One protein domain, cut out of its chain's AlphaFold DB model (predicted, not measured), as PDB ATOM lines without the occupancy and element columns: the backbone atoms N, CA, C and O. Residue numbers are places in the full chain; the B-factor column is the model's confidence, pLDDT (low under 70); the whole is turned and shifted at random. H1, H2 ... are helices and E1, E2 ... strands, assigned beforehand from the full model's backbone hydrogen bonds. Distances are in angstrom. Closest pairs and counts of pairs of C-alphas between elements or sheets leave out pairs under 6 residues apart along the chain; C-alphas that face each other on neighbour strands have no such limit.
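This is residues 114 to 228 of the 228 residues of an uncharacterized protein of Paenibacillus cellulosilyticus (UniProt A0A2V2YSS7). A twisted slab of four antiparallel strands, E4 to E7, makes the middle, with the helical hairpin of H2 and H3 along one side of it and a small three-stranded sheet, E1 to E3, set off on the other side. The short helix H1 joins the small sheet to the large one, and a long loop, residues 160 to 171, lies at one end of the hairpin of E5 and E6. The printed part has 115 residues, with seven named strands and three named helices in the order E1 E2 E3 H1 E4 E5 E6 E7 H2 H3, and its class is mixed, helices and strands. Both sheets are antiparallel, in the orders E1 - E2 - E3 and E4 - E5 - E6 - E7. The whole is compact and rounded, with a radius of gyration of the C-alphas of 13.9 A and spans of 39 by 35 by 23 A.

E1, residues 114 to 116, begins at C-alpha 114 (105.765, 54.803, 255.068). E2 holds residues 119 to 124 and is 15.7 A long, E3 holds residues 127 to 130, and H1 holds residues 132 to 138 over 10.3 A. E4, residues 140 to 146, begins at C-alpha 140 (92.799, 62.783, 252.489) and is 20.5 A long. E5, residues 152 to 159, is the longest strand at 23.5 A. E6, residues 172 to 178, measures 20.3 A and E7, residues 183 to 188, 15.8 A. H2, residues 192 to 206, measures 21.3 A. H3, residues 211 to 226, is 21.8 A long and ends at C-alpha 226 (86.703, 67.739, 266.004).

E4 to E7 form a meander, each strand the antiparallel neighbour of the one before, with E4 and E7 as edge strands. E4 and E5 are a hairpin at 165 degrees, with N 143 and O 155 at 2.9 A. E5 and E6 are a hairpin at 163 degrees, with N 156 and O 175 at 2.7 A. E6 and E7 are a hairpin at 158 degrees, with N 176 and O 186 at 2.8 A. H1 is on this sheet at a height of 6.5 A, over E4, and stands up from it at 48 degrees; the closest C-alphas of H1 and E4, those of Leu 135 and Tyr 141, are 5.6 A apart. H2 only grazes the sheet with residues 194 to 202, and H3 only grazes it with residues 211 to 223. H2 and H3, a helical hairpin, touch at a shallow tilt of 25 degrees, opposite ways, with the closest C-alphas, Ala 201 and Glu 214, 4.8 A apart. H1 and H3 are close but not clearly touching, with the closest C-alphas, Gln 138 and Gln 216, 7.8 A apart. E1, E2 and E3 form a second meander: N 116 and O 119 are 2.9 A apart, and N 122 and O 129 2.8 A. E2 is near E4, with 5 pairs of C-alphas within 10 A. In H1, H2 and H3 every O i to N i+4 pair is within hydrogen-bond range.

The C-alphas farthest apart, those of Ser 149 and Lys 228, the chain's last residue, are 43.0 A apart. The printed part has no cut. The link from E5 to E6, 12 residues, is long; the other links are tight. The mean pLDDT of the printed part is 77.8, and it is under 70 at residues 125 to 127, 147 to 150, 161 to 170, 180 to 186 and 227 to 228.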
ATOM      1  N   LYS A 114     104.446  54.617 254.440       85.19
ATOM      2  CA  LYS A 114     105.765  54.803 255.068       85.19
ATOM      3  C   LYS A 114     106.319  56.172 254.688       85.19
ATOM      4  O   LYS A 114     106.144  56.601 253.558       85.19
ATOM      5  N   GLU A 115     106.952  56.851 255.640       80.69
ATOM      6  CA  GLU A 115     107.650  58.106 255.363       80.69
ATOM      7  C   GLU A 115     109.085  57.797 254.932       80.69
ATOM      8  O   GLU A 115     109.771  57.005 255.589       80.69
ATOM      9  N   LYS A 116     109.528  58.397 253.830       81.50
ATOM     10  CA  LYS A 116     110.899  58.296 253.331       81.50
ATOM     11  C   LYS A 116     111.262  59.600 252.635       81.50
ATOM     12  O   LYS A 116     110.516  60.038 251.779       81.50
ATOM     13  N   ASP A 117     112.391  60.207 252.996       86.00
ATOM     14  CA  ASP A 117     112.899  61.424 252.342       86.00
ATOM     15  C   ASP A 117     111.853  62.562 252.246       86.00
ATOM     16  O   ASP A 117     111.792  63.290 251.262       86.00
ATOM     17  N   SER A 118     111.026  62.714 253.294       81.31
ATOM     18  CA  SER A 118     109.881  63.644 253.372       81.31
ATOM     19  C   SER A 118     108.693  63.335 252.448       81.31
ATOM     20  O   SER A 118     107.735  64.106 252.420       81.31
ATOM     21  N   GLU A 119     108.705  62.192 251.770       82.25
ATOM     22  CA  GLU A 119     107.579  61.655 251.012       82.25
ATOM     23  C   GLU A 119     106.768  60.674 251.870       82.25
ATOM     24  O   GLU A 119     107.310  59.858 252.622       82.25
ATOM     25  N   LEU A 120     105.448  60.726 251.733       83.38
ATOM     26  CA  LEU A 120     104.506  59.750 252.259       83.38
ATOM     27  C   LEU A 120     104.178  58.749 251.158       83.38
ATOM     28  O   LEU A 120     103.422  59.033 250.235       83.38
ATOM     29  N   LEU A 121     104.741  57.553 251.286       83.94
ATOM     30  CA  LEU A 121     104.654  56.500 250.286       83.94
ATOM     31  C   LEU A 121     103.627  55.449 250.705       83.94
ATOM     32  O   LEU A 121     103.870  54.667 251.627       83.94
ATOM     33  N   LEU A 122     102.484  55.408 250.024       82.25
ATOM     34  CA  LEU A 122     101.473  54.364 250.162       82.25
ATOM     35  C   LEU A 122     101.893  53.124 249.370       82.25
ATOM     36  O   LEU A 122     102.071  53.205 248.158       82.25
ATOM     37  N   THR A 123     102.010  51.969 250.027       77.25
ATOM     38  CA  THR A 123     102.261  50.692 249.342       77.25
ATOM     39  C   THR A 123     101.013  49.821 249.341       77.25
ATOM     40  O   THR A 123     100.565  49.377 250.395       77.25
ATOM     41  N   VAL A 124     100.458  49.561 248.157       72.94
ATOM     42  CA  VAL A 124      99.249  48.743 247.972       72.94
ATOM     43  C   VAL A 124      99.417  47.858 246.744       72.94
ATOM     44  O   VAL A 124      99.770  48.329 245.665       72.94
ATOM     45  N   ASN A 125      99.152  46.559 246.904       68.25
ATOM     46  CA  ASN A 125      99.214  45.567 245.825       68.25
ATOM     47  C   ASN A 125     100.535  45.603 245.020       68.25
ATOM     48  O   ASN A 125     100.538  45.532 243.794       68.25
ATOM     49  N   GLY A 126     101.665  45.780 245.714       64.44
ATOM     50  CA  GLY A 126     102.996  45.861 245.099       64.44
ATOM     51  C   GLY A 126     103.326  47.189 244.409       64.44
ATOM     52  O   GLY A 126     104.453  47.353 243.952       64.44
ATOM     53  N   ASN A 127     102.392  48.141 244.366       64.50
ATOM     54  CA  ASN A 127     102.637  49.490 243.869       64.50
ATOM     55  C   ASN A 127     102.960  50.427 245.027       64.50
ATOM     56  O   ASN A 127     102.339  50.340 246.086       64.50
ATOM     57  N   THR A 128     103.888  51.349 244.793       79.25
ATOM     58  CA  THR A 128     104.194  52.441 245.713       79.25
ATOM     59  C   THR A 128     103.761  53.755 245.079       79.25
ATOM     60  O   THR A 128     104.139  54.052 243.949       79.25
ATOM     61  N   LEU A 129     102.949  54.515 245.804       82.88
ATOM     62  CA  LEU A 129     102.370  55.781 245.376       82.88
ATOM     63  C   LEU A 129     102.829  56.871 246.341       82.88
ATOM     64  O   LEU A 129     102.668  56.713 247.552       82.88
ATOM     65  N   ASP A 130     103.379  57.961 245.818       87.12
ATOM     66  CA  ASP A 130     103.576  59.175 246.605       87.12
ATOM     67  C   ASP A 130     102.224  59.876 246.764       87.12
ATOM     68  O   ASP A 130     101.578  60.214 245.777       87.12
ATOM     69  N   ILE A 131     101.785  60.030 248.013       87.50
ATOM     70  CA  ILE A 131     100.507  60.658 248.379       87.50
ATOM     71  C   ILE A 131     100.716  61.976 249.131       87.50
ATOM     72  O   ILE A 131      99.782  62.513 249.731       87.50
ATOM     73  N   THR A 132     101.954  62.474 249.176       84.19
ATOM     74  CA  THR A 132     102.349  63.619 250.005       84.19
ATOM     75  C   THR A 132     101.550  64.859 249.653       84.19
ATOM     76  O   THR A 132     101.006  65.527 250.536       84.19
ATOM     77  N   LYS A 133     101.465  65.164 248.355       85.06
ATOM     78  CA  LYS A 133     100.822  66.379 247.863       85.06
ATOM     79  C   LYS A 133      99.314  66.324 248.078       85.06
ATOM     80  O   LYS A 133      98.749  67.258 248.632       85.06
ATOM     81  N   GLU A 134      98.670  65.229 247.701       85.12
ATOM     82  CA  GLU A 134      97.229  65.028 247.836       85.12
ATOM     83  C   GLU A 134      96.805  65.087 249.301       85.12
ATOM     84  O   GLU A 134      95.901  65.843 249.663       85.12
ATOM     85  N   LEU A 135      97.517  64.365 250.173       85.12
ATOM     86  CA  LEU A 135      97.226  64.375 251.599       85.12
ATOM     87  C   LEU A 135      97.494  65.757 252.212       85.12
ATOM     88  O   LEU A 135      96.771  66.177 253.117       85.12
ATOM     89  N   SER A 136      98.500  66.494 251.731       83.50
ATOM     90  CA  SER A 136      98.742  67.883 252.133       83.50
ATOM     91  C   SER A 136      97.581  68.798 251.732       83.50
ATOM     92  O   SER A 136      97.015  69.450 252.613       83.50
ATOM     93  N   ASP A 137      97.209  68.791 250.452       83.75
ATOM     94  CA  ASP A 137      96.260  69.722 249.837       83.75
ATOM     95  C   ASP A 137      94.815  69.476 250.292       83.75
ATOM     96  O   ASP A 137      94.095  70.423 250.597       83.75
ATOM     97  N   GLN A 138      94.388  68.211 250.348       85.56
ATOM     98  CA  GLN A 138      92.989  67.830 250.593       85.56
ATOM     99  C   GLN A 138      92.756  67.312 252.011       85.56
ATOM    100  O   GLN A 138      91.632  67.273 252.499       85.56
ATOM    101  N   GLY A 139      93.817  66.866 252.682       87.69
ATOM    102  CA  GLY A 139      93.711  66.195 253.973       87.69
ATOM    103  C   GLY A 139      93.259  64.742 253.894       87.69
ATOM    104  O   GLY A 139      93.182  64.083 254.928       87.69
ATOM    105  N   TYR A 140      93.035  64.202 252.701       91.81
ATOM    106  CA  TYR A 140      92.799  62.783 252.489       91.81
ATOM    107  C   TYR A 140      93.343  62.326 251.137       91.81
ATOM    108  O   TYR A 140      93.633  63.128 250.256       91.81
ATOM    109  N   TYR A 141      93.479  61.016 250.994       91.38
ATOM    110  CA  TYR A 141      93.771  60.324 249.753       91.38
ATOM    111  C   TYR A 141      92.990  59.012 249.748       91.38
ATOM    112  O   TYR A 141      92.910  58.337 250.779       91.38
ATOM    113  N   PHE A 142      92.421  58.634 248.607       92.62
ATOM    114  CA  PHE A 142      91.879  57.294 248.429       92.62
ATOM    115  C   PHE A 142      92.374  56.671 247.130       92.62
ATOM    116  O   PHE A 142      92.618  57.366 246.145       92.62
ATOM    117  N   TYR A 143      92.530  55.353 247.142       88.69
ATOM    118  CA  TYR A 143      93.018  54.597 246.001       88.69
ATOM    119  C   TYR A 143      92.233  53.309 245.823       88.69
ATOM    120  O   TYR A 143      92.123  52.500 246.747       88.69
ATOM    121  N   ASP A 144      91.740  53.126 244.604       88.75
ATOM    122  CA  ASP A 144      91.011  51.942 244.187       88.75
ATOM    123  C   ASP A 144      91.970  50.967 243.505       88.75
ATOM    124  O   ASP A 144      92.706  51.329 242.586       88.75
ATOM    125  N   TYR A 145      91.939  49.705 243.922       77.56
ATOM    126  CA  TYR A 145      92.682  48.637 243.261       77.56
ATOM    127  C   TYR A 145      91.851  47.365 243.180       77.56
ATOM    128  O   TYR A 145      90.946  47.139 243.978       77.56
ATOM    129  N   ARG A 146      92.155  46.513 242.199       77.56
ATOM    130  CA  ARG A 146      91.588  45.164 242.135       77.56
ATOM    131  C   ARG A 146      92.617  44.140 242.582       77.56
ATOM    132  O   ARG A 146      93.778  44.211 242.176       77.56
ATOM    133  N   ASP A 147      92.188  43.203 243.420       69.31
ATOM    134  CA  ASP A 147      93.028  42.073 243.813       69.31
ATOM    135  C   ASP A 147      93.118  41.015 242.695       69.31
ATOM    136  O   ASP A 147      92.550  41.147 241.607       69.31
ATOM    137  N   GLN A 148      93.833  39.921 242.967       66.06
ATOM    138  CA  GLN A 148      93.986  38.808 242.024       66.06
ATOM    139  C   GLN A 148      92.654  38.132 241.655       66.06
ATOM    140  O   GLN A 148      92.550  37.524 240.594       66.06
ATOM    141  N   SER A 149      91.629  38.257 242.503       65.69
ATOM    142  CA  SER A 149      90.270  37.762 242.261       65.69
ATOM    143  C   SER A 149      89.369  38.805 241.587       65.69
ATOM    144  O   SER A 149      88.158  38.608 241.531       65.69
ATOM    145  N   GLN A 150      89.939  39.907 241.081       68.19
ATOM    146  CA  GLN A 150      89.230  41.030 240.457       68.19
ATOM    147  C   GLN A 150      88.245  41.755 241.382       68.19
ATOM    148  O   GLN A 150      87.381  42.487 240.907       68.19
ATOM    149  N   LYS A 151      88.390  41.610 242.697       72.38
ATOM    150  CA  LYS A 151      87.547  42.287 243.684       72.38
ATOM    151  C   LYS A 151      88.021  43.726 243.872       72.38
ATOM    152  O   LYS A 151      89.221  43.941 244.026       72.38
ATOM    153  N   LEU A 152      87.106  44.697 243.829       79.62
ATOM    154  CA  LEU A 152      87.439  46.114 244.022       79.62
ATOM    155  C   LEU A 152      87.677  46.432 245.499       79.62
ATOM    156  O   LEU A 152      86.750  46.365 246.294       79.62
ATOM    157  N   HIS A 153      88.879  46.865 245.839       82.50
ATOM    158  CA  HIS A 153      89.239  47.392 247.150       82.50
ATOM    159  C   HIS A 153      89.475  48.892 247.060       82.50
ATOM    160  O   HIS A 153      89.934  49.391 246.033       82.50
ATOM    161  N   ARG A 154      89.193  49.595 248.153       88.69
ATOM    162  CA  ARG A 154      89.449  51.022 248.298       88.69
ATOM    163  C   ARG A 154      90.200  51.288 249.585       88.69
ATOM    164  O   ARG A 154      89.693  51.011 250.669       88.69
ATOM    165  N   VAL A 155      91.391  51.855 249.464       90.31
ATOM    166  CA  VAL A 155      92.201  52.281 250.606       90.31
ATOM    167  C   VAL A 155      92.006  53.770 250.820       90.31
ATOM    168  O   VAL A 155      92.115  54.545 249.880       90.31
ATOM    169  N   TYR A 156      91.765  54.154 252.063       92.25
ATOM    170  CA  TYR A 156      91.648  55.518 252.553       92.25
ATOM    171  C   TYR A 156      92.832  55.851 253.444       92.25
ATOM    172  O   TYR A 156      93.126  55.096 254.370       92.25
ATOM    173  N   ILE A 157      93.449  57.008 253.215       91.88
ATOM    174  CA  ILE A 157      94.425  57.647 254.099       91.88
ATOM    175  C   ILE A 157      93.902  59.045 254.419       91.88
ATOM    176  O   ILE A 157      93.700  59.839 253.508       91.88
ATOM    177  N   VAL A 158      93.641  59.357 255.692       90.06
ATOM    178  CA  VAL A 158      92.905  60.581 256.064       90.06
ATOM    179  C   VAL A 158      93.527  61.278 257.267       90.06
ATOM    180  O   VAL A 158      93.793  60.635 258.276       90.06
ATOM    181  N   LYS A 159      93.727  62.599 257.204       86.56
ATOM    182  CA  LYS A 159      94.183  63.427 258.332       86.56
ATOM    183  C   LYS A 159      93.251  63.282 259.532       86.56
ATOM    184  O   LYS A 159      92.043  63.487 259.430       86.56
ATOM    185  N   ASN A 160      93.827  63.014 260.699       78.62
ATOM    186  CA  ASN A 160      93.084  63.031 261.954       78.62
ATOM    187  C   ASN A 160      92.863  64.479 262.414       78.62
ATOM    188  O   ASN A 160      93.793  65.283 262.395       78.62
ATOM    189  N   ALA A 161      91.647  64.802 262.872       68.88
ATOM    190  CA  ALA A 161      91.294  66.168 263.268       68.88
ATOM    191  C   ALA A 161      92.106  66.677 264.465       68.88
ATOM    192  O   ALA A 161      92.472  67.846 264.518       68.88
ATOM    193  N   SER A 162      92.410  65.807 265.427       58.41
ATOM    194  CA  SER A 162      92.930  66.253 266.717       58.41
ATOM    195  C   SER A 162      94.428  66.536 266.738       58.41
ATOM    196  O   SER A 162      94.873  67.173 267.684       58.41
ATOM    197  N   GLY A 163      95.225  66.069 265.765       50.59
ATOM    198  CA  GLY A 163      96.679  66.303 265.647       50.59
ATOM    199  C   GLY A 163      97.573  66.023 266.881       50.59
ATOM    200  O   GLY A 163      98.794  66.089 266.757       50.59
ATOM    201  N   LYS A 164      97.017  65.751 268.072       43.84
ATOM    202  CA  LYS A 164      97.712  65.847 269.367       43.84
ATOM    203  C   LYS A 164      97.246  64.895 270.474       43.84
ATOM    204  O   LYS A 164      97.973  64.791 271.456       43.84
ATOM    205  N   SER A 165      96.150  64.146 270.361       42.16
ATOM    206  CA  SER A 165      95.908  63.046 271.316       42.16
ATOM    207  C   SER A 165      94.912  62.015 270.788       42.16
ATOM    208  O   SER A 165      93.708  62.172 270.949       42.16
ATOM    209  N   ASP A 166      95.402  60.960 270.149       39.69
ATOM    210  CA  ASP A 166      95.502  59.664 270.820       39.69
ATOM    211  C   ASP A 166      96.397  58.734 269.986       39.69
ATOM    212  O   ASP A 166      96.209  58.562 268.784       39.69
ATOM    213  N   SER A 167      97.387  58.148 270.653       37.75
ATOM    214  CA  SER A 167      98.450  57.271 270.144       37.75
ATOM    215  C   SER A 167      99.506  57.871 269.193       37.75
ATOM    216  O   SER A 167      99.260  58.623 268.260       37.75
ATOM    217  N   ARG A 168     100.757  57.517 269.483       39.06
ATOM    218  CA  ARG A 168     102.024  58.000 268.917       39.06
ATOM    219  C   ARG A 168     102.306  57.483 267.500       39.06
ATOM    220  O   ARG A 168     103.449  57.184 267.172       39.06
ATOM    221  N   GLU A 169     101.292  57.364 266.658       45.72
ATOM    222  CA  GLU A 169     101.437  56.789 265.326       45.72
ATOM    223  C   GLU A 169     100.710  57.641 264.287       45.72
ATOM    224  O   GLU A 169      99.596  57.342 263.888       45.72
ATOM    225  N   ARG A 170     101.414  58.679 263.823       59.31
ATOM    226  CA  ARG A 170     101.118  59.475 262.618       59.31
ATOM    227  C   ARG A 170      99.849  60.345 262.690       59.31
ATOM    228  O   ARG A 170      98.859  60.043 263.340       59.31
ATOM    229  N   TRP A 171      99.894  61.497 262.025       74.75
ATOM    230  CA  TRP A 171      98.819  62.505 262.018       74.75
ATOM    231  C   TRP A 171      97.644  62.148 261.085       74.75
ATOM    232  O   TRP A 171      96.757  62.969 260.851       74.75
ATOM    233  N   TYR A 172      97.618  60.922 260.563       80.31
ATOM    234  CA  TYR A 172      96.592  60.399 259.669       80.31
ATOM    235  C   TYR A 172      96.147  58.998 260.111       80.31
ATOM    236  O   TYR A 172      96.883  58.287 260.788       80.31
ATOM    237  N   ALA A 173      94.944  58.608 259.709       83.19
ATOM    238  CA  ALA A 173      94.369  57.279 259.836       83.19
ATOM    239  C   ALA A 173      94.423  56.540 258.493       83.19
ATOM    240  O   ALA A 173      94.531  57.169 257.437       83.19
ATOM    241  N   GLN A 174      94.285  55.216 258.535       86.38
ATOM    242  CA  GLN A 174      94.036  54.395 257.355       86.38
ATOM    243  C   GLN A 174      92.815  53.496 257.539       86.38
ATOM    244  O   GLN A 174      92.523  53.032 258.647       86.38
ATOM    245  N   MET A 175      92.147  53.203 256.432       85.50
ATOM    246  CA  MET A 175      91.030  52.270 256.372       85.50
ATOM    247  C   MET A 175      90.975  51.634 254.992       85.50
ATOM    248  O   MET A 175      91.140  52.318 253.991       85.50
ATOM    249  N   GLU A 176      90.696  50.343 254.928       82.75
ATOM    250  CA  GLU A 176      90.381  49.661 253.682       82.75
ATOM    251  C   GLU A 176      88.915  49.238 253.654       82.75
ATOM    252  O   GLU A 176      88.343  48.778 254.651       82.75
ATOM    253  N   TRP A 177      88.296  49.436 252.499       80.75
ATOM    254  CA  TRP A 177      86.886  49.214 252.252       80.75
ATOM    255  C   TRP A 177      86.698  48.332 251.030       80.75
ATOM    256  O   TRP A 177      87.417  48.453 250.039       80.75
ATOM    257  N   PHE A 178      85.691  47.469 251.096       76.19
ATOM    258  CA  PHE A 178      85.251  46.642 249.991       76.19
ATOM    259  C   PHE A 178      83.914  47.184 249.460       76.19
ATOM    260  O   PHE A 178      82.853  46.820 249.989       76.19
ATOM    261  N   PRO A 179      83.918  48.078 248.444       72.38
ATOM    262  CA  PRO A 179      82.732  48.841 248.062       72.38
ATOM    263  C   PRO A 179      81.596  47.957 247.550       72.38
ATOM    264  O   PRO A 179      80.432  48.224 247.855       72.38
ATOM    265  N   GLU A 180      81.938  46.885 246.832       69.44
ATOM    266  CA  GLU A 180      80.991  45.965 246.188       69.44
ATOM    267  C   GLU A 180      80.112  45.213 247.205       69.44
ATOM    268  O   GLU A 180      78.969  44.895 246.894       69.44
ATOM    269  N   LEU A 181      80.594  44.994 248.436       66.38
ATOM    270  CA  LEU A 181      79.797  44.396 249.520       66.38
ATOM    271  C   LEU A 181      79.448  45.378 250.644       66.38
ATOM    272  O   LEU A 181      78.685  45.027 251.538       66.38
ATOM    273  N   GLY A 182      80.004  46.594 250.625       67.81
ATOM    274  CA  GLY A 182      79.842  47.554 251.719       67.81
ATOM    275  C   GLY A 182      80.444  47.050 253.034       67.81
ATOM    276  O   GLY A 182      79.849  47.227 254.095       67.81
ATOM    277  N   ILE A 183      81.587  46.366 252.952       66.62
ATOM    278  CA  ILE A 183      82.261  45.765 254.106       66.62
ATOM    279  C   ILE A 183      83.582  46.486 254.345       66.62
ATOM    280  O   ILE A 183      84.392  46.630 253.432       66.62
ATOM    281  N   GLY A 184      83.808  46.895 255.590       68.12
ATOM    282  CA  GLY A 184      85.078  47.443 256.047       68.12
ATOM    283  C   GLY A 184      86.028  46.356 256.511       68.12
ATOM    284  O   GLY A 184      85.615  45.334 257.065       68.12
ATOM    285  N   GLY A 185      87.306  46.592 256.265       68.94
ATOM    286  CA  GLY A 185      88.380  45.685 256.607       68.94
ATOM    287  C   GLY A 185      89.357  46.291 257.594       68.94
ATOM    288  O   GLY A 185      88.993  46.880 258.620       68.94
ATOM    289  N   SER A 186      90.624  46.115 257.247       69.56
ATOM    290  CA  SER A 186      91.779  46.618 257.965       69.56
ATOM    291  C   SER A 186      91.707  48.131 258.172       69.56
ATOM    292  O   SER A 186      91.473  48.901 257.243       69.56
ATOM    293  N   ASN A 187      91.906  48.569 259.413       77.75
ATOM    294  CA  ASN A 187      91.992  49.980 259.769       77.75
ATOM    295  C   ASN A 187      93.061  50.200 260.843       77.75
ATOM    296  O   ASN A 187      93.360  49.304 261.636       77.75
ATOM    297  N   ARG A 188      93.640  51.402 260.861       78.44
ATOM    298  CA  ARG A 188      94.590  51.831 261.893       78.44
ATOM    299  C   ARG A 188      94.490  53.334 262.113       78.44
ATOM    300  O   ARG A 188      94.326  54.093 261.164       78.44
ATOM    301  N   GLY A 189      94.558  53.758 263.375       74.31
ATOM    302  CA  GLY A 189      94.452  55.173 263.752       74.31
ATOM    303  C   GLY A 189      93.084  55.806 263.471       74.31
ATOM    304  O   GLY A 189      92.962  57.026 263.530       74.31
ATOM    305  N   LEU A 190      92.066  54.997 263.151       74.69
ATOM    306  CA  LEU A 190      90.736  55.461 262.773       74.69
ATOM    307  C   LEU A 190      89.888  55.740 264.020       74.69
ATOM    308  O   LEU A 190      89.575  54.833 264.791       74.69
ATOM    309  N   SER A 191      89.494  57.000 264.211       72.19
ATOM    310  CA  SER A 191      88.528  57.361 265.256       72.19
ATOM    311  C   SER A 191      87.099  57.000 264.840       72.19
ATOM    312  O   SER A 191      86.775  57.004 263.654       72.19
ATOM    313  N   GLY A 192      86.217  56.740 265.811       70.69
ATOM    314  CA  GLY A 192      84.800  56.458 265.539       70.69
ATOM    315  C   GLY A 192      84.120  57.527 264.666       70.69
ATOM    316  O   GLY A 192      83.537  57.171 263.645       70.69
ATOM    317  N   PRO A 193      84.228  58.830 264.990       76.44
ATOM    318  CA  PRO A 193      83.639  59.876 264.156       76.44
ATOM    319  C   PRO A 193      84.257  59.976 262.753       76.44
ATOM    320  O   PRO A 193      83.536  60.259 261.802       76.44
ATOM    321  N   LEU A 194      85.560  59.707 262.607       77.94
ATOM    322  CA  LEU A 194      86.203  59.671 261.291       77.94
ATOM    323  C   LEU A 194      85.703  58.486 260.452       77.94
ATOM    324  O   LEU A 194      85.446  58.644 259.264       77.94
ATOM    325  N   ALA A 195      85.508  57.319 261.073       77.12
ATOM    326  CA  ALA A 195      84.919  56.159 260.408       77.12
ATOM    327  C   ALA A 195      83.512  56.471 259.877       77.12
ATOM    328  O   ALA A 195      83.212  56.158 258.729       77.12
ATOM    329  N   VAL A 196      82.679  57.140 260.686       77.75
ATOM    330  CA  VAL A 196      81.329  57.569 260.280       77.75
ATOM    331  C   VAL A 196      81.389  58.522 259.086       77.75
ATOM    332  O   VAL A 196      80.663  58.314 258.123       77.75
ATOM    333  N   ALA A 197      82.291  59.507 259.093       80.81
ATOM    334  CA  ALA A 197      82.425  60.445 257.975       80.81
ATOM    335  C   ALA A 197      82.785  59.748 256.647       80.81
ATOM    336  O   ALA A 197      82.218  60.077 255.607       80.81
ATOM    337  N   ILE A 198      83.691  58.763 256.678       83.56
ATOM    338  CA  ILE A 198      84.056  57.971 255.490       83.56
ATOM    339  C   ILE A 198      82.871  57.103 255.029       83.56
ATOM    340  O   ILE A 198      82.585  57.029 253.835       83.56
ATOM    341  N   MET A 199      82.161  56.464 255.965       79.88
ATOM    342  CA  MET A 199      81.016  55.598 255.655       79.88
ATOM    343  C   MET A 199      79.823  56.372 255.084       79.88
ATOM    344  O   MET A 199      79.221  55.924 254.108       79.88
ATOM    345  N   ASP A 200      79.503  57.540 255.640       80.12
ATOM    346  CA  ASP A 200      78.424  58.395 255.141       80.12
ATOM    347  C   ASP A 200      78.714  58.861 253.708       80.12
ATOM    348  O   ASP A 200      77.816  58.873 252.862       80.12
ATOM    349  N   ALA A 201      79.973  59.200 253.407       85.06
ATOM    350  CA  ALA A 201      80.391  59.568 252.059       85.06
ATOM    351  C   ALA A 201      80.230  58.407 251.061       85.06
ATOM    352  O   ALA A 201      79.702  58.601 249.966       85.06
ATOM    353  N   GLU A 202      80.629  57.191 251.447       81.25
ATOM    354  CA  GLU A 202      80.426  55.971 250.652       81.25
ATOM    355  C   GLU A 202      78.945  55.696 250.375       81.25
ATOM    356  O   GLU A 202      78.566  55.368 249.248       81.25
ATOM    357  N   GLN A 203      78.092  55.844 251.390       78.12
ATOM    358  CA  GLN A 203      76.658  55.631 251.232       78.12
ATOM    359  C   GLN A 203      76.045  56.650 250.264       78.12
ATOM    360  O   GLN A 203      75.365  56.258 249.315       78.12
ATOM    361  N   LYS A 204      76.325  57.944 250.445       77.00
ATOM    362  CA  LYS A 204      75.803  58.999 249.563       77.00
ATOM    363  C   LYS A 204      76.305  58.854 248.128       77.00
ATOM    364  O   LYS A 204      75.546  59.048 247.180       77.00
ATOM    365  N   ALA A 205      77.561  58.442 247.949       78.88
ATOM    366  CA  ALA A 205      78.102  58.149 246.627       78.88
ATOM    367  C   ALA A 205      77.351  56.994 245.940       78.88
ATOM    368  O   ALA A 205      77.042  57.069 244.751       78.88
ATOM    369  N   LYS A 206      76.982  55.946 246.690       74.69
ATOM    370  CA  LYS A 206      76.160  54.837 246.170       74.69
ATOM    371  C   LYS A 206      74.741  55.262 245.790       74.69
ATOM    372  O   LYS A 206      74.178  54.699 244.855       74.69
ATOM    373  N   GLU A 207      74.180  56.257 246.468       76.38
ATOM    374  CA  GLU A 207      72.857  56.827 246.176       76.38
ATOM    375  C   GLU A 207      72.863  57.789 244.965       76.38
ATOM    376  O   GLU A 207      71.845  58.406 244.651       76.38
ATOM    377  N   GLY A 208      73.987  57.880 244.239       71.19
ATOM    378  CA  GLY A 208      74.140  58.668 243.011       71.19
ATOM    379  C   GLY A 208      75.079  59.871 243.140       71.19
ATOM    380  O   GLY A 208      75.232  60.619 242.174       71.19
ATOM    381  N   GLY A 209      75.704  60.068 244.304       73.06
ATOM    382  CA  GLY A 209      76.696  61.118 244.540       73.06
ATOM    383  C   GLY A 209      78.079  60.826 243.935       73.06
ATOM    384  O   GLY A 209      78.423  59.695 243.590       73.06
ATOM    385  N   ASN A 210      78.916  61.861 243.837       90.38
ATOM    386  CA  ASN A 210      80.330  61.701 243.490       90.38
ATOM    387  C   ASN A 210      81.149  61.474 244.765       90.38
ATOM    388  O   ASN A 210      81.214  62.362 245.611       90.38
ATOM    389  N   LEU A 211      81.823  60.326 244.879       88.00
ATOM    390  CA  LEU A 211      82.558  59.959 246.093       88.00
ATOM    391  C   LEU A 211      83.567  61.017 246.555       88.00
ATOM    392  O   LEU A 211      83.638  61.294 247.746       88.00
ATOM    393  N   ALA A 212      84.334  61.616 245.641       89.25
ATOM    394  CA  ALA A 212      85.326  62.616 246.023       89.25
ATOM    395  C   ALA A 212      84.658  63.861 246.631       89.25
ATOM    396  O   ALA A 212      85.131  64.368 247.643       89.25
ATOM    397  N   ALA A 213      83.536  64.308 246.059       90.94
ATOM    398  CA  ALA A 213      82.770  65.431 246.595       90.94
ATOM    399  C   ALA A 213      82.126  65.102 247.954       90.94
ATOM    400  O   ALA A 213      82.181  65.917 248.874       90.94
ATOM    401  N   GLU A 214      81.556  63.903 248.100       91.38
ATOM    402  CA  GLU A 214      80.926  63.465 249.352       91.38
ATOM    403  C   GLU A 214      81.946  63.265 250.483       91.38
ATOM    404  O   GLU A 214      81.664  63.596 251.638       91.38
ATOM    405  N   LEU A 215      83.144  62.765 250.157       91.75
ATOM    406  CA  LEU A 215      84.259  62.662 251.099       91.75
ATOM    407  C   LEU A 215      84.703  64.039 251.569       91.75
ATOM    408  O   LEU A 215      84.768  64.250 252.776       91.75
ATOM    409  N   GLN A 216      84.952  64.975 250.647       93.00
ATOM    410  CA  GLN A 216      85.345  66.337 251.010       93.00
ATOM    411  C   GLN A 216      84.316  66.962 251.958       93.00
ATOM    412  O   GLN A 216      84.672  67.407 253.045       93.00
ATOM    413  N   LEU A 217      83.029  66.905 251.599       93.56
ATOM    414  CA  LEU A 217      81.949  67.456 252.418       93.56
ATOM    415  C   LEU A 217      81.902  66.833 253.823       93.56
ATOM    416  O   LEU A 217      81.758  67.545 254.818       93.56
ATOM    417  N   SER A 218      81.997  65.506 253.912       89.81
ATOM    418  CA  SER A 218      81.862  64.782 255.182       89.81
ATOM    419  C   SER A 218      83.097  64.964 256.075       89.81
ATOM    420  O   SER A 218      82.974  65.067 257.298       89.81
ATOM    421  N   LEU A 219      84.288  65.050 255.476       90.94
ATOM    422  CA  LEU A 219      85.543  65.280 256.189       90.94
ATOM    423  C   LEU A 219      85.699  66.732 256.647       90.94
ATOM    424  O   LEU A 219      86.158  66.946 257.768       90.94
ATOM    425  N   ASP A 220      85.234  67.712 255.871       91.44
ATOM    426  CA  ASP A 220      85.203  69.119 256.294       91.44
ATOM    427  C   ASP A 220      84.358  69.290 257.562       91.44
ATOM    428  O   ASP A 220      84.800  69.908 258.531       91.44
ATOM    429  N   GLN A 221      83.180  68.660 257.608       89.69
ATOM    430  CA  GLN A 221      82.319  68.655 258.797       89.69
ATOM    431  C   GLN A 221      82.992  67.970 259.994       89.69
ATOM    432  O   GLN A 221      82.878  68.432 261.135       89.69
ATOM    433  N   TYR A 222      83.698  66.864 259.751       85.88
ATOM    434  CA  TYR A 222      84.476  66.183 260.780       85.88
ATOM    435  C   TYR A 222      85.588  67.094 261.329       85.88
ATOM    436  O   TYR A 222      85.679  67.281 262.544       85.88
ATOM    437  N   TRP A 223      86.399  67.717 260.474       87.25
ATOM    438  CA  TRP A 223      87.482  68.598 260.913       87.25
ATOM    439  C   TRP A 223      86.973  69.878 261.582       87.25
ATOM    440  O   TRP A 223      87.540  70.286 262.593       87.25
ATOM    441  N   GLU A 224      85.874  70.473 261.114       88.00
ATOM    442  CA  GLU A 224      85.262  71.643 261.757       88.00
ATOM    443  C   GLU A 224      84.822  71.337 263.197       88.00
ATOM    444  O   GLU A 224      85.012  72.146 264.115       88.00
ATOM    445  N   LYS A 225      84.243  70.149 263.397       83.75
ATOM    446  CA  LYS A 225      83.687  69.722 264.681       83.75
ATOM    447  C   LYS A 225      84.744  69.208 265.657       83.75
ATOM    448  O   LYS A 225      84.613  69.449 266.855       83.75
ATOM    449  N   TYR A 226      85.747  68.478 265.169       79.12
ATOM    450  CA  TYR A 226      86.703  67.739 266.004       79.12
ATOM    451  C   TYR A 226      88.142  68.275 265.943       79.12
ATOM    452  O   TYR A 226      88.998  67.762 266.658       79.12
ATOM    453  N   GLY A 227      88.429  69.268 265.096       67.75
ATOM    454  CA  GLY A 227      89.778  69.809 264.877       67.75
ATOM    455  C   GLY A 227      90.168  70.996 265.760       67.75
ATOM    456  O   GLY A 227      91.167  71.653 265.471       67.75
ATOM    457  N   LYS A 228      89.376  71.300 266.793       57.50
ATOM    458  CA  LYS A 228      89.619  72.386 267.757       57.50
ATOM    459  C   LYS A 228      90.197  71.862 269.063       57.50
ATOM    460  O   LYS A 228      89.703  70.817 269.539       57.50
TER     461      LYS A 228